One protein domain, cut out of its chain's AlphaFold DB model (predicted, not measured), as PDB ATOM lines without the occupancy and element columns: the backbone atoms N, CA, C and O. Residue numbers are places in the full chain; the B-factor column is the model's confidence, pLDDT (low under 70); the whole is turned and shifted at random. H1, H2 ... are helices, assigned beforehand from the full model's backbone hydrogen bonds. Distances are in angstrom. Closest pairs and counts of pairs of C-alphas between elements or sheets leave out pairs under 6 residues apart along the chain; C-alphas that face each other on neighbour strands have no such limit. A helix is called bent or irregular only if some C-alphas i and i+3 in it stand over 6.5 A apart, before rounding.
ATOM      1  N   ILE A   2     103.232  75.115 115.934       75.12
ATOM      2  CA  ILE A   2     103.886  76.449 115.973       75.12
ATOM      3  C   ILE A   2     103.383  77.331 117.135       75.12
ATOM      4  O   ILE A   2     104.196  77.872 117.876       75.12
ATOM      5  N   PHE A   3     102.061  77.435 117.332       78.75
ATOM      6  CA  PHE A   3     101.468  78.251 118.406       78.75
ATOM      7  C   PHE A   3     101.936  77.799 119.792       78.75
ATOM      8  O   PHE A   3     102.425  78.599 120.579       78.75
ATOM      9  N   ARG A   4     101.882  76.491 120.044       76.44
ATOM     10  CA  ARG A   4     102.321  75.892 121.302       76.44
ATOM     11  C   ARG A   4     103.776  76.228 121.658       76.44
ATOM     12  O   ARG A   4     104.036  76.757 122.734       76.44
ATOM     13  N   ASN A   5     104.710  76.007 120.736       80.56
ATOM     14  CA  ASN A   5     106.120  76.316 120.999       80.56
ATOM     15  C   ASN A   5     106.346  77.808 121.286       80.56
ATOM     16  O   ASN A   5     107.176  78.148 122.125       80.56
ATOM     17  N   TRP A   6     105.591  78.697 120.633       83.12
ATOM     18  CA  TRP A   6     105.659  80.131 120.914       83.12
ATOM     19  C   TRP A   6     105.145  80.478 122.320       83.12
ATOM     20  O   TRP A   6     105.751  81.309 122.998       83.12
ATOM     21  N   VAL A   7     104.078  79.819 122.791       78.81
ATOM     22  CA  VAL A   7     103.555  80.031 124.151       78.81
ATOM     23  C   VAL A   7     104.558  79.583 125.212       78.81
ATOM     24  O   VAL A   7     104.803  80.353 126.132       78.81
ATOM     25  N   LEU A   8     105.203  78.420 125.067       77.31
ATOM     26  CA  LEU A   8     106.232  77.975 126.023       77.31
ATOM     27  C   LEU A   8     107.426  78.928 126.094       77.31
ATOM     28  O   LEU A   8     107.906  79.233 127.180       77.31
ATOM     29  N   GLN A   9     107.885  79.439 124.949       81.31
ATOM     30  CA  GLN A   9     109.019  80.367 124.918       81.31
ATOM     31  C   GLN A   9     108.734  81.689 125.642       81.31
ATOM     32  O   GLN A   9     109.644  82.266 126.229       81.31
ATOM     33  N   ASN A  10     107.493  82.182 125.590       78.06
ATOM     34  CA  ASN A  10     107.137  83.497 126.137       78.06
ATOM     35  C   ASN A  10     106.446  83.415 127.510       78.06
ATOM     36  O   ASN A  10     106.455  84.390 128.258       78.06
ATOM     37  N   PHE A  11     105.873  82.262 127.856       79.94
ATOM     38  CA  PHE A  11     105.157  82.000 129.107       79.94
ATOM     39  C   PHE A  11     105.600  80.647 129.693       79.94
ATOM     40  O   PHE A  11     104.783  79.732 129.822       79.94
ATOM     41  N   PRO A  12     106.889  80.503 130.060       75.25
ATOM     42  CA  PRO A  12     107.465  79.226 130.495       75.25
ATOM     43  C   PRO A  12     106.806  78.655 131.758       75.25
ATOM     44  O   PRO A  12     106.838  77.456 131.987       75.25
ATOM     45  N   PHE A  13     106.110  79.473 132.552       78.50
ATOM     46  CA  PHE A  13     105.347  79.001 133.713       78.50
ATOM     47  C   PHE A  13     104.131  78.119 133.360       78.50
ATOM     48  O   PHE A  13     103.496  77.586 134.264       78.50
ATOM     49  N   LEU A  14     103.762  77.997 132.078       75.94
ATOM     50  CA  LEU A  14     102.697  77.099 131.615       75.94
ATOM     51  C   LEU A  14     103.212  75.703 131.226       75.94
ATOM     52  O   LEU A  14     102.406  74.888 130.784       75.94
ATOM     53  N   GLU A  15     104.518  75.436 131.368       76.50
ATOM     54  CA  GLU A  15     105.184  74.203 130.920       76.50
ATOM     55  C   GLU A  15     104.638  72.932 131.589       76.50
ATOM     56  O   GLU A  15     104.378  71.948 130.899       76.50
ATOM     57  N   ASP A  16     104.343  72.978 132.890       76.62
ATOM     58  CA  ASP A  16     103.880  71.799 133.642       76.62
ATOM     59  C   ASP A  16     102.458  71.337 133.261       76.62
ATOM     60  O   ASP A  16     102.135  70.154 133.351       76.62
ATOM     61  N   ASP A  17     101.604  72.252 132.790       72.75
ATOM     62  CA  ASP A  17     100.217  71.957 132.392       72.75
ATOM     63  C   ASP A  17     100.068  71.764 130.868       72.75
ATOM     64  O   ASP A  17      98.964  71.598 130.344       72.75
ATOM     65  N   PHE A  18     101.170  71.838 130.124       72.06
ATOM     66  CA  PHE A  18     101.157  72.149 128.699       72.06
ATOM     67  C   PHE A  18     100.635  71.021 127.796       72.06
ATOM     68  O   PHE A  18      99.902  71.272 126.831       72.06
ATOM     69  N   ASP A  19     100.974  69.770 128.118       72.56
ATOM     70  CA  ASP A  19     100.553  68.584 127.358       72.56
ATOM     71  C   ASP A  19      99.092  68.196 127.629       72.56
ATOM     72  O   ASP A  19      98.451  67.553 126.796       72.56
ATOM     73  N   ALA A  20      98.546  68.623 128.773       73.81
ATOM     74  CA  ALA A  20      97.189  68.300 129.203       73.81
ATOM     75  C   ALA A  20      96.127  69.285 128.684       73.81
ATOM     76  O   ALA A  20      94.937  68.976 128.724       73.81
ATOM     77  N   LEU A  21      96.540  70.459 128.198       75.00
ATOM     78  CA  LEU A  21      95.633  71.524 127.773       75.00
ATOM     79  C   LEU A  21      95.479  71.571 126.255       75.00
ATOM     80  O   LEU A  21      96.426  71.365 125.492       75.00
ATOM     81  N   THR A  22      94.277  71.898 125.797       79.88
ATOM     82  CA  THR A  22      93.996  72.233 124.396       79.88
ATOM     83  C   THR A  22      94.544  73.621 124.041       79.88
ATOM     84  O   THR A  22      94.759  74.461 124.912       79.88
ATOM     85  N   ASP A  23      94.743  73.909 122.749       77.94
ATOM     86  CA  ASP A  23      95.260  75.217 122.295       77.94
ATOM     87  C   ASP A  23      94.373  76.386 122.764       77.94
ATOM     88  O   ASP A  23      94.865  77.479 123.043       77.94
ATOM     89  N   TYR A  24      93.067  76.141 122.896       78.56
ATOM     90  CA  TYR A  24      92.109  77.119 123.398       78.56
ATOM     91  C   TYR A  24      92.268  77.376 124.901       78.56
ATOM     92  O   TYR A  24      92.295  78.528 125.328       78.56
ATOM     93  N   GLU A  25      92.422  76.330 125.714       79.44
ATOM     94  CA  GLU A  25      92.643  76.484 127.158       79.44
ATOM     95  C   GLU A  25      93.981  77.167 127.453       79.44
ATOM     96  O   GLU A  25      94.075  77.996 128.358       79.44
ATOM     97  N   LEU A  26      94.990  76.882 126.632       78.31
ATOM     98  CA  LEU A  26      96.286  77.541 126.675       78.31
ATOM     99  C   LEU A  26      96.162  79.051 126.404       78.31
ATOM    100  O   LEU A  26      96.677  79.869 127.166       78.31
ATOM    101  N   PHE A  27      95.411  79.428 125.364       76.62
ATOM    102  CA  PHE A  27      95.113  80.827 125.049       76.62
ATOM    103  C   PHE A  27      94.330  81.514 126.177       76.62
ATOM    104  O   PHE A  27      94.665  82.629 126.573       76.62
ATOM    105  N   CYS A  28      93.334  80.838 126.755       79.81
ATOM    106  CA  CYS A  28      92.578  81.358 127.894       79.81
ATOM    107  C   CYS A  28      93.477  81.624 129.110       79.81
ATOM    108  O   CYS A  28      93.383  82.702 129.699       79.81
ATOM    109  N   LYS A  29      94.397  80.707 129.444       80.44
ATOM    110  CA  LYS A  29      95.366  80.912 130.535       80.44
ATOM    111  C   LYS A  29      96.303  82.093 130.266       80.44
ATOM    112  O   LYS A  29      96.573  82.875 131.177       80.44
ATOM    113  N   MET A  30      96.752  82.281 129.022       79.25
ATOM    114  CA  MET A  30      97.544  83.458 128.644       79.25
ATOM    115  C   MET A  30      96.762  84.761 128.817       79.25
ATOM    116  O   MET A  30      97.288  85.726 129.367       79.25
ATOM    117  N   VAL A  31      95.505  84.802 128.368       79.56
ATOM    118  CA  VAL A  31      94.641  85.983 128.514       79.56
ATOM    119  C   VAL A  31      94.378  86.289 129.988       79.56
ATOM    120  O   VAL A  31      94.419  87.454 130.385       79.56
ATOM    121  N   GLU A  32      94.177  85.270 130.821       83.69
ATOM    122  CA  GLU A  32      94.017  85.445 132.266       83.69
ATOM    123  C   GLU A  32      95.291  86.001 132.919       83.69
ATOM    124  O   GLU A  32      95.218  86.914 133.743       83.69
ATOM    125  N   TYR A  33      96.466  85.511 132.516       80.44
ATOM    126  CA  TYR A  33      97.741  86.038 132.998       80.44
ATOM    127  C   TYR A  33      97.969  87.488 132.553       80.44
ATOM    128  O   TYR A  33      98.306  88.333 133.379       80.44
ATOM    129  N   MET A  34      97.704  87.815 131.282       75.81
ATOM    130  CA  MET A  34      97.769  89.194 130.783       75.81
ATOM    131  C   MET A  34      96.804  90.114 131.538       75.81
ATOM    132  O   MET A  34      97.160  91.246 131.854       75.81
ATOM    133  N   LYS A  35      95.607  89.627 131.888       79.06
ATOM    134  CA  LYS A  35      94.646  90.369 132.712       79.06
ATOM    135  C   LYS A  35      95.188  90.627 134.123       79.06
ATOM    136  O   LYS A  35      95.114  91.761 134.585       79.06
ATOM    137  N   LYS A  36      95.787  89.623 134.772       81.88
ATOM    138  CA  LYS A  36      96.434  89.780 136.091       81.88
ATOM    139  C   LYS A  36      97.612  90.758 136.035       81.88
ATOM    140  O   LYS A  36      97.737  91.606 136.914       81.88
ATOM    141  N   ALA A  37      98.434  90.691 134.988       72.56
ATOM    142  CA  ALA A  37      99.530  91.633 134.770       72.56
ATOM    143  C   ALA A  37      99.015  93.073 134.564       72.56
ATOM    144  O   ALA A  37      99.541  94.007 135.166       72.56
ATOM    145  N   LEU A  38      97.937  93.252 133.790       70.62
ATOM    146  CA  LEU A  38      97.250  94.539 133.611       70.62
ATOM    147  C   LEU A  38      96.658  95.082 134.920       70.62
ATOM    148  O   LEU A  38      96.727  96.283 135.173       70.62
ATOM    149  N   GLU A  39      96.084  94.224 135.762       76.56
ATOM    150  CA  GLU A  39      95.560  94.614 137.077       76.56
ATOM    151  C   GLU A  39      96.682  95.042 138.035       76.56
ATOM    152  O   GLU A  39      96.542  96.056 138.718       76.56
ATOM    153  N   GLN A  40      97.828  94.353 138.036       73.44
ATOM    154  CA  GLN A  40      99.002  94.772 138.811       73.44
ATOM    155  C   GLN A  40      99.570  96.111 138.322       73.44
ATOM    156  O   GLN A  40      99.905  96.963 139.145       73.44
ATOM    157  N   LEU A  41      99.613  96.336 137.005       67.00
ATOM    158  CA  LEU A  41     100.020  97.614 136.405       67.00
ATOM    159  C   LEU A  41      99.140  98.781 136.875       67.00
ATOM    160  O   LEU A  41      99.671  99.829 137.228       67.00
ATOM    161  N   LYS A  42      97.818  98.587 136.984       69.00
ATOM    162  CA  LYS A  42      96.900  99.603 137.538       69.00
ATOM    163  C   LYS A  42      97.172  99.917 139.012       69.00
ATOM    164  O   LYS A  42      97.026 101.061 139.430       69.00
ATOM    165  N   VAL A  43      97.572  98.920 139.806       72.88
ATOM    166  CA  VAL A  43      97.945  99.126 141.217       72.88
ATOM    167  C   VAL A  43      99.257  99.907 141.330       72.88
ATOM    168  O   VAL A  43      99.380 100.752 142.215       72.88
ATOM    169  N   TYR A  44     100.228  99.657 140.449       68.25
ATOM    170  CA  TYR A  44     101.463 100.443 140.400       68.25
ATOM    171  C   TYR A  44     101.220 101.882 139.942       68.25
ATOM    172  O   TYR A  44     101.787 102.785 140.545       68.25
ATOM    173  N   ASP A  45     100.336 102.100 138.969       72.56
ATOM    174  CA  ASP A  45      99.949 103.437 138.502       72.56
ATOM    175  C   ASP A  45      99.292 104.252 139.631       72.56
ATOM    176  O   ASP A  45      99.722 105.359 139.942       72.56
ATOM    177  N   ALA A  46      98.357 103.650 140.376       71.25
ATOM    178  CA  ALA A  46      97.747 104.283 141.547       71.25
ATOM    179  C   ALA A  46      98.761 104.585 142.670       71.25
ATOM    180  O   ALA A  46      98.685 105.631 143.314       71.25
ATOM    181  N   LYS A  47      99.733 103.693 142.903       72.25
ATOM    182  CA  LYS A  47     100.818 103.935 143.871       72.25
ATOM    183  C   LYS A  47     101.784 105.022 143.402       72.25
ATOM    184  O   LYS A  47     102.297 105.752 144.242       72.25
ATOM    185  N   PHE A  48     102.032 105.128 142.099       69.50
ATOM    186  CA  PHE A  48     102.900 106.146 141.514       69.50
ATOM    187  C   PHE A  48     102.246 107.532 141.564       69.50
ATOM    188  O   PHE A  48     102.902 108.497 141.943       69.50
ATOM    189  N   VAL A  49     100.937 107.619 141.299       77.25
ATOM    190  CA  VAL A  49     100.147 108.843 141.501       77.25
ATOM    191  C   VAL A  49     100.179 109.271 142.970       77.25
ATOM    192  O   VAL A  49     100.574 110.395 143.255       77.25
ATOM    193  N   ALA A  50      99.898 108.363 143.911       75.88
ATOM    194  CA  ALA A  50      99.943 108.675 145.344       75.88
ATOM    195  C   ALA A  50     101.354 109.051 145.845       75.88
ATOM    196  O   ALA A  50     101.502 109.834 146.783       75.88
ATOM    197  N   PHE A  51     102.404 108.486 145.241       72.50
ATOM    198  CA  PHE A  51     103.786 108.864 145.531       72.50
ATOM    199  C   PHE A  51     104.096 110.273 145.023       72.50
ATOM    200  O   PHE A  51     104.659 111.055 145.780       72.50
ATOM    201  N   ASN A  52     103.685 110.620 143.801       71.38
ATOM    202  CA  ASN A  52     103.877 111.961 143.244       71.38
ATOM    203  C   ASN A  52     103.054 113.026 143.977       71.38
ATOM    204  O   ASN A  52     103.550 114.129 144.186       71.38
ATOM    205  N   GLU A  53     101.836 112.705 144.419       81.94
ATOM    206  CA  GLU A  53     101.028 113.595 145.263       81.94
ATOM    207  C   GLU A  53     101.733 113.867 146.599       81.94
ATOM    208  O   GLU A  53     101.906 115.023 146.975       81.94
ATOM    209  N   ARG A  54     102.262 112.828 147.261       72.94
ATOM    210  CA  ARG A  54     103.085 112.995 148.471       72.94
ATOM    211  C   ARG A  54     104.387 113.745 148.222       72.94
ATOM    212  O   ARG A  54     104.819 114.496 149.088       72.94
ATOM    213  N   LEU A  55     105.032 113.528 147.076       70.25
ATOM    214  CA  LEU A  55     106.245 114.255 146.717       70.25
ATOM    215  C   LEU A  55     105.937 115.745 146.566       70.25
ATOM    216  O   LEU A  55     106.658 116.562 147.117       70.25
ATOM    217  N   THR A  56     104.815 116.070 145.922       77.88
ATOM    218  CA  THR A  56     104.324 117.444 145.756       77.88
ATOM    219  C   THR A  56     103.969 118.073 147.109       77.88
ATOM    220  O   THR A  56     104.295 119.228 147.352       77.88
ATOM    221  N   GLU A  57     103.347 117.328 148.030       77.12
ATOM    222  CA  GLU A  57     103.087 117.802 149.399       77.12
ATOM    223  C   GLU A  57     104.380 118.083 150.177       77.12
ATOM    224  O   GLU A  57     104.459 119.080 150.892       77.12
ATOM    225  N   ILE A  58     105.403 117.235 150.028       70.19
ATOM    226  CA  ILE A  58     106.718 117.430 150.654       70.19
ATOM    227  C   ILE A  58     107.454 118.611 150.016       70.19
ATOM    228  O   ILE A  58     108.032 119.414 150.738       70.19
ATOM    229  N   GLU A  59     107.428 118.734 148.690       69.88
ATOM    230  CA  GLU A  59     108.022 119.857 147.962       69.88
ATOM    231  C   GLU A  59     107.368 121.176 148.371       69.88
ATOM    232  O   GLU A  59     108.091 122.123 148.661       69.88
ATOM    233  N   ASN A  60     106.039 121.207 148.513       73.38
ATOM    234  CA  ASN A  60     105.313 122.373 149.014       73.38
ATOM    235  C   ASN A  60     105.633 122.661 150.490       73.38
ATOM    236  O   ASN A  60     105.867 123.804 150.857       73.38
ATOM    237  N   TYR A  61     105.710 121.636 151.344       66.31
ATOM    238  CA  TYR A  61     106.096 121.806 152.749       66.31
ATOM    239  C   TYR A  61     107.526 122.346 152.896       66.31
ATOM    240  O   TYR A  61     107.777 123.190 153.750       66.31
ATOM    241  N   ILE A  62     108.462 121.883 152.059       64.12
ATOM    242  CA  ILE A  62     109.854 122.350 152.037       64.12
ATOM    243  C   ILE A  62     109.961 123.747 151.411       64.12
ATOM    244  O   ILE A  62     110.768 124.542 151.882       64.12
ATOM    245  N   SER A  63     109.162 124.070 150.387       61.91
ATOM    246  CA  SER A  63     109.144 125.409 149.785       61.91
ATOM    247  C   SER A  63     108.486 126.455 150.682       61.91
ATOM    248  O   SER A  63     108.886 127.613 150.639       61.91
ATOM    249  N   ASP A  64     107.510 126.047 151.500       63.06
ATOM    250  CA  ASP A  64     106.838 126.891 152.497       63.06
ATOM    251  C   ASP A  64     107.622 126.975 153.818       63.06
ATOM    252  O   ASP A  64     107.370 127.852 154.645       63.06
ATOM    253  N   LEU A  65     108.611 126.098 154.015       59.75
ATOM    254  CA  LEU A  65     109.659 126.219 155.029       59.75
ATOM    255  C   LEU A  65     110.661 127.303 154.607       59.75
ATOM    256  O   LEU A  65     111.875 127.086 154.574       59.75
ATOM    257  N   ASP A  66     110.152 128.502 154.330       62.75
ATOM    258  CA  ASP A  66     110.959 129.710 154.311       62.75
ATOM    259  C   ASP A  66     111.347 130.042 155.757       62.75
ATOM    260  O   ASP A  66     110.810 130.926 156.428       62.75
TER     261      ASP A  66
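Overview. This is residues 2 to 66 of the 712 residues of a protein of Methanobrevibacter sp (UniProt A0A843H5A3). One long helix, H3, makes the length of the model, and two short helices, H1 and H2, form a small, loosely gathered head beside its first turns. Past this head, residues 34 to 66, of which 34 to 64 belong to H3, stick out as a free arm. The printed part has 65 residues with three named helices in the order H1, H2, H3 and no named strand; its class is all helix. It is extended, with a radius of gyration of the C-alphas of 21.2 A and spans of 67 by 18 by 17 A.

Arrangement. H1, residues 2 to 10, and H2, residues 12 to 17, are close but not clearly touching; their closest C-alphas, those of Leu 8 and Glu 15, are 6.3 A apart. They run opposite ways at a steep tilt of 59 degrees. H1 and H3, residues 23 to 64, are also close but not clearly touching, with the C-alphas of Arg 4 and Asp 23 closest at 7.2 A. These two run the same way at a shallow tilt of 31 degrees. H2 and H3 are only just apart, their closest C-alphas 8.1 A from each other. In H1 and H3 every O i to N i+4 pair is within hydrogen-bond range; in H2 0 of 2 are, beside 2 of 3 O i to N i+3 pairs.

Along the chain. H1 begins at C-alpha 2, (103.886, 76.449, 115.973), and measures 12.8 A from first to last C-alpha. H2 measures 10.4 A and is irregular, with C-alphas 13 and 16 7.4 A apart. H3 runs 61.0 A from C-alpha 23, (95.260, 75.217, 122.295), to C-alpha 64, (106.838, 126.891, 152.497), and is not bent.

Size, cuts and confidence. The two C-alphas farthest apart, those of Ala 20 and Asp 66, are 67.8 A from each other. The printed part has no cut, and the links H1 to H2 and H2 to H3 are tight. Mean pLDDT of the printed part is 74.7; residues 41 to 42, 44, 48, 59 and 61 to 66 are under 70.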